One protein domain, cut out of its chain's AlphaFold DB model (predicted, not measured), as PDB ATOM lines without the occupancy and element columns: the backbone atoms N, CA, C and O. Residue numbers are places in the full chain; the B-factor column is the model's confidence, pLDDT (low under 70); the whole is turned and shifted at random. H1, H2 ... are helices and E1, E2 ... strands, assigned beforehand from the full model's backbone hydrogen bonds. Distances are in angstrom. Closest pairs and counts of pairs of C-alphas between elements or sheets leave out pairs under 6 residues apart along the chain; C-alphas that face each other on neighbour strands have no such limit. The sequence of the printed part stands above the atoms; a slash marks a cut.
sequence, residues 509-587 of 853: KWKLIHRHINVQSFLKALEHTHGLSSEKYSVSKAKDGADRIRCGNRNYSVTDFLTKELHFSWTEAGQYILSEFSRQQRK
ATOM      1  N   LYS A 509     -59.343  56.882  20.680       68.75
ATOM      2  CA  LYS A 509     -58.762  56.491  19.388       68.75
ATOM      3  C   LYS A 509     -57.806  55.290  19.493       68.75
ATOM      4  O   LYS A 509     -57.847  54.409  18.639       68.75
ATOM      5  N   TRP A 510     -56.961  55.230  20.518       70.75
ATOM      6  CA  TRP A 510     -55.962  54.169  20.694       70.75
ATOM      7  C   TRP A 510     -56.566  52.859  21.186       70.75
ATOM      8  O   TRP A 510     -56.204  51.794  20.681       70.75
ATOM      9  N   LYS A 511     -57.554  52.929  22.083       73.31
ATOM     10  CA  LYS A 511     -58.342  51.754  22.489       73.31
ATOM     11  C   LYS A 511     -59.037  51.118  21.283       73.31
ATOM     12  O   LYS A 511     -59.033  49.895  21.144       73.31
ATOM     13  N   LEU A 512     -59.573  51.943  20.379       75.50
ATOM     14  CA  LEU A 512     -60.190  51.474  19.139       75.50
ATOM     15  C   LEU A 512     -59.170  50.794  18.212       75.50
ATOM     16  O   LEU A 512     -59.452  49.709  17.703       75.50
ATOM     17  N   ILE A 513     -57.987  51.392  18.033       77.31
ATOM     18  CA  ILE A 513     -56.897  50.830  17.218       77.31
ATOM     19  C   ILE A 513     -56.472  49.459  17.750       77.31
ATOM     20  O   ILE A 513     -56.425  48.493  16.994       77.31
ATOM     21  N   HIS A 514     -56.222  49.345  19.055       75.94
ATOM     22  CA  HIS A 514     -55.763  48.098  19.674       75.94
ATOM     23  C   HIS A 514     -56.786  46.962  19.582       75.94
ATOM     24  O   HIS A 514     -56.396  45.798  19.535       75.94
ATOM     25  N   ARG A 515     -58.085  47.279  19.544       78.88
ATOM     26  CA  ARG A 515     -59.146  46.274  19.398       78.88
ATOM     27  C   ARG A 515     -59.271  45.744  17.966       78.88
ATOM     28  O   ARG A 515     -59.685  44.604  17.790       78.88
ATOM     29  N   HIS A 516     -58.934  46.555  16.962       80.69
ATOM     30  CA  HIS A 516     -59.187  46.243  15.549       80.69
ATOM     31  C   HIS A 516     -57.924  45.952  14.731       80.69
ATOM     32  O   HIS A 516     -58.037  45.589  13.562       80.69
ATOM     33  N   ILE A 517     -56.729  46.123  15.302       83.75
ATOM     34  CA  ILE A 517     -55.480  45.765  14.630       83.75
ATOM     35  C   ILE A 517     -55.336  44.237  14.553       83.75
ATOM     36  O   ILE A 517     -55.398  43.535  15.559       83.75
ATOM     37  N   ASN A 518     -55.136  43.714  13.346       84.69
ATOM     38  CA  ASN A 518     -54.855  42.307  13.098       84.69
ATOM     39  C   ASN A 518     -53.396  42.005  13.455       84.69
ATOM     40  O   ASN A 518     -52.459  42.450  12.780       84.69
ATOM     41  N   VAL A 519     -53.202  41.222  14.515       85.94
ATOM     42  CA  VAL A 519     -51.865  40.916  15.039       85.94
ATOM     43  C   VAL A 519     -51.085  39.956  14.135       85.94
ATOM     44  O   VAL A 519     -49.862  40.062  14.048       85.94
ATOM     45  N   GLN A 520     -51.751  39.070  13.394       83.50
ATOM     46  CA  GLN A 520     -51.069  38.151  12.477       83.50
ATOM     47  C   GLN A 520     -50.416  38.907  11.309       83.50
ATOM     48  O   GLN A 520     -49.256  38.667  10.971       83.50
ATOM     49  N   SER A 521     -51.142  39.852  10.707       79.12
ATOM     50  CA  SER A 521     -50.614  40.735   9.661       79.12
ATOM     51  C   SER A 521     -49.511  41.652  10.192       79.12
ATOM     52  O   SER A 521     -48.526  41.883   9.493       79.12
ATOM     53  N   PHE A 522     -49.649  42.115  11.435       83.50
ATOM     54  CA  PHE A 522     -48.651  42.926  12.130       83.50
ATOM     55  C   PHE A 522     -47.324  42.172  12.338       83.50
ATOM     56  O   PHE A 522     -46.256  42.712  12.046       83.50
ATOM     57  N   LEU A 523     -47.371  40.909  12.782       82.69
ATOM     58  CA  LEU A 523     -46.176  40.073  12.965       82.69
ATOM     59  C   LEU A 523     -45.473  39.772  11.634       82.69
ATOM     60  O   LEU A 523     -44.252  39.880  11.568       82.69
ATOM     61  N   LYS A 524     -46.225  39.489  10.561       75.38
ATOM     62  CA  LYS A 524     -45.656  39.317   9.209       75.38
ATOM     63  C   LYS A 524     -44.956  40.581   8.700       75.38
ATOM     64  O   LYS A 524     -43.907  40.499   8.066       75.38
ATOM     65  N   ALA A 525     -45.507  41.761   8.989       68.31
ATOM     66  CA  ALA A 525     -44.855  43.021   8.636       68.31
ATOM     67  C   ALA A 525     -43.519  43.191   9.384       68.31
ATOM     68  O   ALA A 525     -42.526  43.611   8.788       68.31
ATOM     69  N   LEU A 526     -43.467  42.822  10.669       73.69
ATOM     70  CA  LEU A 526     -42.245  42.862  11.481       73.69
ATOM     71  C   LEU A 526     -41.208  41.807  11.082       73.69
ATOM     72  O   LEU A 526     -40.013  42.083  11.160       73.69
ATOM     73  N   GLU A 527     -41.638  40.635  10.617       71.69
ATOM     74  CA  GLU A 527     -40.757  39.627  10.016       71.69
ATOM     75  C   GLU A 527     -39.980  40.219   8.840       71.69
ATOM     76  O   GLU A 527     -38.751  40.168   8.815       71.69
ATOM     77  N   HIS A 528     -40.682  40.906   7.942       61.84
ATOM     78  CA  HIS A 528     -40.076  41.481   6.747       61.84
ATOM     79  C   HIS A 528     -39.228  42.734   7.016       61.84
ATOM     80  O   HIS A 528     -38.257  42.997   6.312       61.84
ATOM     81  N   THR A 529     -39.611  43.552   8.000       61.44
ATOM     82  CA  THR A 529     -38.974  44.857   8.255       61.44
ATOM     83  C   THR A 529     -37.871  44.800   9.311       61.44
ATOM     84  O   THR A 529     -36.892  45.533   9.204       61.44
ATOM     85  N   HIS A 530     -38.019  43.940  10.321       70.00
ATOM     86  CA  HIS A 530     -37.143  43.865  11.496       70.00
ATOM     87  C   HIS A 530     -36.525  42.471  11.689       70.00
ATOM     88  O   HIS A 530     -35.870  42.223  12.706       70.00
ATOM     89  N   GLY A 531     -36.712  41.558  10.727       64.50
ATOM     90  CA  GLY A 531     -36.102  40.228  10.745       64.50
ATOM     91  C   GLY A 531     -36.640  39.337  11.865       64.50
ATOM     92  O   GLY A 531     -35.897  38.531  12.432       64.50
ATOM     93  N   LEU A 532     -37.902  39.539  12.250       77.25
ATOM     94  CA  LEU A 532     -38.582  38.764  13.283       77.25
ATOM     95  C   LEU A 532     -38.878  37.338  12.784       77.25
ATOM     96  O   LEU A 532     -39.510  37.174  11.752       77.25
ATOM     97  N   SER A 533     -38.506  36.302  13.536       72.75
ATOM     98  CA  SER A 533     -38.953  34.933  13.233       72.75
ATOM     99  C   SER A 533     -40.394  34.748  13.717       72.75
ATOM    100  O   SER A 533     -40.636  34.677  14.926       72.75
ATOM    101  N   SER A 534     -41.358  34.715  12.792       69.62
ATOM    102  CA  SER A 534     -42.789  34.613  13.118       69.62
ATOM    103  C   SER A 534     -43.153  33.300  13.820       69.62
ATOM    104  O   SER A 534     -44.065  33.286  14.642       69.62
ATOM    105  N   GLU A 535     -42.374  32.237  13.606       75.50
ATOM    106  CA  GLU A 535     -42.521  30.926  14.256       75.50
ATOM    107  C   GLU A 535     -42.377  30.974  15.788       75.50
ATOM    108  O   GLU A 535     -42.926  30.130  16.496       75.50
ATOM    109  N   LYS A 536     -41.671  31.980  16.326       78.94
ATOM    110  CA  LYS A 536     -41.470  32.144  17.776       78.94
ATOM    111  C   LYS A 536     -42.678  32.742  18.505       78.94
ATOM    112  O   LYS A 536     -42.703  32.731  19.739       78.94
ATOM    113  N   TYR A 537     -43.660  33.285  17.782       85.25
ATOM    114  CA  TYR A 537     -44.757  34.061  18.362       85.25
ATOM    115  C   TYR A 537     -46.115  33.508  17.939       85.25
ATOM    116  O   TYR A 537     -46.339  33.165  16.785       85.25
ATOM    117  N   SER A 538     -47.057  33.458  18.880       85.62
ATOM    118  CA  SER A 538     -48.441  33.048  18.604       85.62
ATOM    119  C   SER A 538     -49.432  34.117  19.047       85.62
ATOM    120  O   SER A 538     -49.136  34.934  19.920       85.62
ATOM    121  N   VAL A 539     -50.616  34.132  18.438       87.94
ATOM    122  CA  VAL A 539     -51.674  35.090  18.775       87.94
ATOM    123  C   VAL A 539     -52.620  34.470  19.799       87.94
ATOM    124  O   VAL A 539     -53.062  33.333  19.659       87.94
ATOM    125  N   SER A 540     -52.931  35.229  20.843       86.81
ATOM    126  CA  SER A 540     -53.936  34.906  21.859       86.81
ATOM    127  C   SER A 540     -54.939  36.054  21.984       86.81
ATOM    128  O   SER A 540     -54.731  37.123  21.416       86.81
ATOM    129  N   LYS A 541     -56.041  35.853  22.711       83.75
ATOM    130  CA  LYS A 541     -57.080  36.871  22.932       83.75
ATOM    131  C   LYS A 541     -57.098  37.292  24.402       83.75
ATOM    132  O   LYS A 541     -57.010  36.444  25.290       83.75
ATOM    133  N   ALA A 542     -57.219  38.589  24.667       81.56
ATOM    134  CA  ALA A 542     -57.483  39.117  26.003       81.56
ATOM    135  C   ALA A 542     -58.984  39.063  26.348       81.56
ATOM    136  O   ALA A 542     -59.832  38.840  25.484       81.56
ATOM    137  N   LYS A 543     -59.318  39.273  27.632       75.69
ATOM    138  CA  LYS A 543     -60.706  39.242  28.141       75.69
ATOM    139  C   LYS A 543     -61.620  40.295  27.496       75.69
ATOM    140  O   LYS A 543     -62.829  40.118  27.477       75.69
ATOM    141  N   ASP A 544     -61.040  41.372  26.977       70.69
ATOM    142  CA  ASP A 544     -61.705  42.470  26.264       70.69
ATOM    143  C   ASP A 544     -61.847  42.218  24.746       70.69
ATOM    144  O   ASP A 544     -62.298  43.101  24.013       70.69
ATOM    145  N   GLY A 545     -61.453  41.031  24.269       72.81
ATOM    146  CA  GLY A 545     -61.517  40.618  22.866       72.81
ATOM    147  C   GLY A 545     -60.341  41.078  21.997       72.81
ATOM    148  O   GLY A 545     -60.279  40.676  20.832       72.81
ATOM    149  N   ALA A 546     -59.409  41.873  22.538       78.25
ATOM    150  CA  ALA A 546     -58.237  42.351  21.807       78.25
ATOM    151  C   ALA A 546     -57.194  41.241  21.608       78.25
ATOM    152  O   ALA A 546     -56.971  40.404  22.491       78.25
ATOM    153  N   ASP A 547     -56.522  41.254  20.459       84.06
ATOM    154  CA  ASP A 547     -55.450  40.309  20.157       84.06
ATOM    155  C   ASP A 547     -54.190  40.618  20.995       84.06
ATOM    156  O   ASP A 547     -53.844  41.769  21.280       84.06
ATOM    157  N   ARG A 548     -53.486  39.565  21.414       87.38
ATOM    158  CA  ARG A 548     -52.269  39.594  22.237       87.38
ATOM    159  C   ARG A 548     -51.198  38.715  21.611       87.38
ATOM    160  O   ARG A 548     -51.496  37.642  21.093       87.38
ATOM    161  N   ILE A 549     -49.943  39.137  21.717       89.50
ATOM    162  CA  ILE A 549     -48.791  38.402  21.191       89.50
ATOM    163  C   ILE A 549     -48.184  37.577  22.321       89.50
ATOM    164  O   ILE A 549     -47.697  38.129  23.309       89.50
ATOM    165  N   ARG A 550     -48.207  36.256  22.178       86.56
ATOM    166  CA  ARG A 550     -47.560  35.328  23.101       86.56
ATOM    167  C   ARG A 550     -46.098  35.142  22.708       86.56
ATOM    168  O   ARG A 550     -45.801  34.711  21.597       86.56
ATOM    169  N   CYS A 551     -45.209  35.440  23.645       82.44
ATOM    170  CA  CYS A 551     -43.765  35.252  23.566       82.44
ATOM    171  C   CYS A 551     -43.339  34.348  24.734       82.44
ATOM    172  O   CYS A 551     -43.279  34.781  25.890       82.44
ATOM    173  N   GLY A 552     -43.137  33.057  24.453       78.50
ATOM    174  CA  GLY A 552     -42.900  32.039  25.480       78.50
ATOM    175  C   GLY A 552     -44.014  32.006  26.541       78.50
ATOM    176  O   GLY A 552     -45.168  31.675  26.247       78.50
ATOM    177  N   ASN A 553     -43.662  32.383  27.775       77.19
ATOM    178  CA  ASN A 553     -44.577  32.429  28.924       77.19
ATOM    179  C   ASN A 553     -45.266  33.791  29.128       77.19
ATOM    180  O   ASN A 553     -46.009  33.958  30.093       77.19
ATOM    181  N   ARG A 554     -45.020  34.780  28.263       81.12
ATOM    182  CA  ARG A 554     -45.560  36.140  28.398       81.12
ATOM    183  C   ARG A 554     -46.551  36.449  27.286       81.12
ATOM    184  O   ARG A 554     -46.345  36.039  26.149       81.12
ATOM    185  N   ASN A 555     -47.585  37.223  27.611       86.19
ATOM    186  CA  ASN A 555     -48.576  37.714  26.655       86.19
ATOM    187  C   ASN A 555     -48.550  39.243  26.633       86.19
ATOM    188  O   ASN A 555     -48.926  39.892  27.610       86.19
ATOM    189  N   TYR A 556     -48.122  39.815  25.516       86.88
ATOM    190  CA  TYR A 556     -47.968  41.253  25.339       86.88
ATOM    191  C   TYR A 556     -49.125  41.858  24.542       86.88
ATOM    192  O   TYR A 556     -49.716  41.219  23.669       86.88
ATOM    193  N   SER A 557     -49.453  43.117  24.841       86.94
ATOM    194  CA  SER A 557     -50.150  43.968  23.870       86.94
ATOM    195  C   SER A 557     -49.220  44.289  22.692       86.94
ATOM    196  O   SER A 557     -48.009  44.101  22.789       86.94
ATOM    197  N   VAL A 558     -49.763  44.813  21.591       85.69
ATOM    198  CA  VAL A 558     -48.953  45.247  20.438       85.69
ATOM    199  C   VAL A 558     -47.902  46.289  20.848       85.69
ATOM    200  O   VAL A 558     -46.742  46.190  20.456       85.69
ATOM    201  N   THR A 559     -48.266  47.247  21.705       83.94
ATOM    202  CA  THR A 559     -47.321  48.260  22.194       83.94
ATOM    203  C   THR A 559     -46.286  47.684  23.146       83.94
ATOM    204  O   THR A 559     -45.106  48.007  23.029       83.94
ATOM    205  N   ASP A 560     -46.694  46.806  24.066       83.94
ATOM    206  CA  ASP A 560     -45.743  46.124  24.950       83.94
ATOM    207  C   ASP A 560     -44.757  45.281  24.143       83.94
ATOM    208  O   ASP A 560     -43.579  45.242  24.469       83.94
ATOM    209  N   PHE A 561     -45.217  44.638  23.073       87.94
ATOM    210  CA  PHE A 561     -44.358  43.864  22.192       87.94
ATOM    211  C   PHE A 561     -43.305  44.752  21.521       87.94
ATOM    212  O   PHE A 561     -42.113  44.479  21.626       87.94
ATOM    213  N   LEU A 562     -43.707  45.874  20.918       83.62
ATOM    214  CA  LEU A 562     -42.756  46.800  20.294       83.62
ATOM    215  C   LEU A 562     -41.763  47.399  21.300       83.62
ATOM    216  O   LEU A 562     -40.573  47.490  21.016       83.62
ATOM    217  N   THR A 563     -42.230  47.799  22.480       78.56
ATOM    218  CA  THR A 563     -41.398  48.517  23.462       78.56
ATOM    219  C   THR A 563     -40.539  47.595  24.326       78.56
ATOM    220  O   THR A 563     -39.425  47.965  24.702       78.56
ATOM    221  N   LYS A 564     -41.023  46.390  24.650       77.69
ATOM    222  CA  LYS A 564     -40.329  45.437  25.530       77.69
ATOM    223  C   LYS A 564     -39.586  44.365  24.747       77.69
ATOM    224  O   LYS A 564     -38.454  44.080  25.113       77.69
ATOM    225  N   GLU A 565     -40.181  43.802  23.696       82.88
ATOM    226  CA  GLU A 565     -39.552  42.733  22.907       82.88
ATOM    227  C   GLU A 565     -38.651  43.293  21.800       82.88
ATOM    228  O   GLU A 565     -37.531  42.820  21.619       82.88
ATOM    229  N   LEU A 566     -39.105  44.329  21.084       81.25
ATOM    230  CA  LEU A 566     -38.322  44.993  20.029       81.25
ATOM    231  C   LEU A 566     -37.612  46.271  20.489       81.25
ATOM    232  O   LEU A 566     -36.885  46.877  19.713       81.25
ATOM    233  N   HIS A 567     -37.775  46.678  21.748       80.00
ATOM    234  CA  HIS A 567     -37.061  47.815  22.342       80.00
ATOM    235  C   HIS A 567     -37.238  49.156  21.611       80.00
ATOM    236  O   HIS A 567     -36.348  50.012  21.646       80.00
ATOM    237  N   PHE A 568     -38.387  49.375  20.976       74.44
ATOM    238  CA  PHE A 568     -38.732  50.682  20.423       74.44
ATOM    239  C   PHE A 568     -38.958  51.677  21.568       74.44
ATOM    240  O   PHE A 568     -39.389  51.306  22.666       74.44
ATOM    241  N   SER A 569     -38.672  52.951  21.319       71.31
ATOM    242  CA  SER A 569     -39.222  54.035  22.139       71.31
ATOM    243  C   SER A 569     -40.746  54.047  22.031       71.31
ATOM    244  O   SER A 569     -41.331  53.496  21.093       71.31
ATOM    245  N   TRP A 570     -41.410  54.660  23.004       69.12
ATOM    246  CA  TRP A 570     -42.867  54.737  22.999       69.12
ATOM    247  C   TRP A 570     -43.382  55.532  21.794       69.12
ATOM    248  O   TRP A 570     -44.355  55.126  21.155       69.12
ATOM    249  N   THR A 571     -42.674  56.598  21.425       68.69
ATOM    250  CA  THR A 571     -42.936  57.396  20.222       68.69
ATOM    251  C   THR A 571     -42.771  56.593  18.926       68.69
ATOM    252  O   THR A 571     -43.686  56.592  18.096       68.69
ATOM    253  N   GLU A 572     -41.670  55.850  18.757       70.56
ATOM    254  CA  GLU A 572     -41.463  54.946  17.605       70.56
ATOM    255  C   GLU A 572     -42.557  53.867  17.531       70.56
ATOM    256  O   GLU A 572     -43.127  53.622  16.466       70.56
ATOM    257  N   ALA A 573     -42.886  53.243  18.667       78.25
ATOM    258  CA  ALA A 573     -43.918  52.214  18.742       78.25
ATOM    259  C   ALA A 573     -45.293  52.764  18.342       78.25
ATOM    260  O   ALA A 573     -46.013  52.133  17.567       78.25
ATOM    261  N   GLY A 574     -45.642  53.962  18.817       71.94
ATOM    262  CA  GLY A 574     -46.887  54.628  18.455       71.94
ATOM    263  C   GLY A 574     -46.977  54.922  16.953       71.94
ATOM    264  O   GLY A 574     -47.962  54.573  16.298       71.94
ATOM    265  N   GLN A 575     -45.927  55.501  16.368       73.06
ATOM    266  CA  GLN A 575     -45.883  55.776  14.928       73.06
ATOM    267  C   GLN A 575     -46.018  54.496  14.096       73.06
ATOM    268  O   GLN A 575     -46.791  54.463  13.134       73.06
ATOM    269  N   TYR A 576     -45.332  53.423  14.503       74.75
ATOM    270  CA  TYR A 576     -45.411  52.133  13.827       74.75
ATOM    271  C   TYR A 576     -46.834  51.563  13.870       74.75
ATOM    272  O   TYR A 576     -47.387  51.225  12.821       74.75
ATOM    273  N   ILE A 577     -47.476  51.537  15.044       80.44
ATOM    274  CA  ILE A 577     -48.851  51.029  15.198       80.44
ATOM    275  C   ILE A 577     -49.838  51.831  14.347       80.44
ATOM    276  O   ILE A 577     -50.671  51.238  13.666       80.44
ATOM    277  N   LEU A 578     -49.742  53.165  14.337       73.81
ATOM    278  CA  LEU A 578     -50.616  54.013  13.519       73.81
ATOM    279  C   LEU A 578     -50.444  53.742  12.023       73.81
ATOM    280  O   LEU A 578     -51.437  53.672  11.292       73.81
ATOM    281  N   SER A 579     -49.199  53.582  11.573       68.69
ATOM    282  CA  SER A 579     -48.893  53.283  10.173       68.69
ATOM    283  C   SER A 579     -49.451  51.920   9.751       68.69
ATOM    284  O   SER A 579     -50.118  51.817   8.721       68.69
ATOM    285  N   GLU A 580     -49.278  50.901  10.593       74.06
ATOM    286  CA  GLU A 580     -49.693  49.530  10.317       74.06
ATOM    287  C   GLU A 580     -51.214  49.370  10.414       74.06
ATOM    288  O   GLU A 580     -51.834  48.755   9.549       74.06
ATOM    289  N   PHE A 581     -51.856  50.015  11.389       77.81
ATOM    290  CA  PHE A 581     -53.315  50.063  11.469       77.81
ATOM    291  C   PHE A 581     -53.929  50.740  10.237       77.81
ATOM    292  O   PHE A 581     -54.878  50.226   9.647       77.81
ATOM    293  N   SER A 582     -53.352  51.864   9.797       69.06
ATOM    294  CA  SER A 582     -53.794  52.558   8.580       69.06
ATOM    295  C   SER A 582     -53.618  51.692   7.329       69.06
ATOM    296  O   SER A 582     -54.454  51.746   6.427       69.06
ATOM    297  N   ARG A 583     -52.560  50.870   7.274       68.00
ATOM    298  CA  ARG A 583     -52.325  49.901   6.194       68.00
ATOM    299  C   ARG A 583     -53.410  48.826   6.161       68.00
ATOM    300  O   ARG A 583     -53.982  48.574   5.102       68.00
ATOM    301  N   GLN A 584     -53.724  48.239   7.314       77.19
ATOM    302  CA  GLN A 584     -54.724  47.176   7.432       77.19
ATOM    303  C   GLN A 584     -56.137  47.657   7.071       77.19
ATOM    304  O   GLN A 584     -56.856  46.961   6.359       77.19
ATOM    305  N   GLN A 585     -56.514  48.873   7.485       71.81
ATOM    306  CA  GLN A 585     -57.829  49.453   7.170       71.81
ATOM    307  C   GLN A 585     -58.055  49.665   5.671       71.81
ATOM    308  O   GLN A 585     -59.176  49.556   5.183       71.81
ATOM    309  N   ARG A 586     -56.989  49.925   4.911       62.00
ATOM    310  CA  ARG A 586     -57.074  50.135   3.460       62.00
ATOM    311  C   ARG A 586     -57.250  48.835   2.667       62.00
ATOM    312  O   ARG A 586     -57.199  48.898   1.444       62.00
ATOM    313  N   LYS A 587     -57.399  47.671   3.332       56.44
ATOM    314  CA  LYS A 587     -57.269  46.330   2.723       56.44
ATOM    315  C   LYS A 587     -56.067  46.260   1.779       56.44
ATOM    316  O   LYS A 587     -56.104  45.566   0.769       56.44
TER     317      LYS A 587
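What this domain is: This is residues 509 to 587 of the 853 residues of the protein "LPD7 domain-containing protein" of Salmonella enterica subsp. indica serovar 45:a:e,n,x (UniProt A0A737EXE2). A small three-stranded sheet, E1 E2 E3, makes one side of a rounded body, with H3 over it and the longest helix, H4, folding back from H3 away from the sheet. H1 and H2 reach the sheet with one end each, residues 514 to 516 and 519 to 523. The printed part has 79 residues with four named helices and three named strands, in the order H1 H2 E1 E2 E3 H3 H4. The class is mixed, and the antiparallel sheet is a meander, each strand the antiparallel neighbour of the one before. The whole is compact, with a radius of gyration of the C-alphas of 11.6 A and spans of 29 by 29 by 24 A.

How they stand to each other: E2, residues 547 to 551, is the inner strand and forms hairpins with the edge strands E1, residues 537 to 541, and E3, residues 554 to 556. N 548 and O 540 are 2.7 A apart, and N 551 and O 554 2.8 A, within hydrogen-bond range. H3, residues 558 to 565, runs along the strands over E3, at a height over the sheet of 9.1 A. H4, residues 570 to 585, touches H3 with residues 570 to 577 alone, in a helical hairpin at a steep tilt of 41 degrees, opposite ways; the closest C-alphas are those of Leu 562 and Ala 573, 5.8 A. H2, residues 519 to 530, only grazes the sheet, and is close to H4 but not clearly touching it, C-alphas 522 and 580 being closest at 6.9 A. H1, residues 509 to 516, is only just on the sheet, with 5 pairs of C-alphas within 10 A, and only grazes it. In H1, H2, H3 and H4 every O i to N i+4 pair is within hydrogen-bond range.

Where its parts are: H1 begins at C-alpha 509 (-58.762, 56.491, 19.388), and H4, 22.4 A long, ends at C-alpha 585 (-57.829, 49.453, 7.170). H2 is 15.4 A long, E1 13.4 A and E2 13.2 A.

The domain as a whole: The two C-alphas farthest apart, those of Asn 553 and Arg 586, are 33.4 A apart. The printed part has no cut and no long link. Mean pLDDT of the printed part is 77.2; 13 residues are under 70, among them 586 to 587.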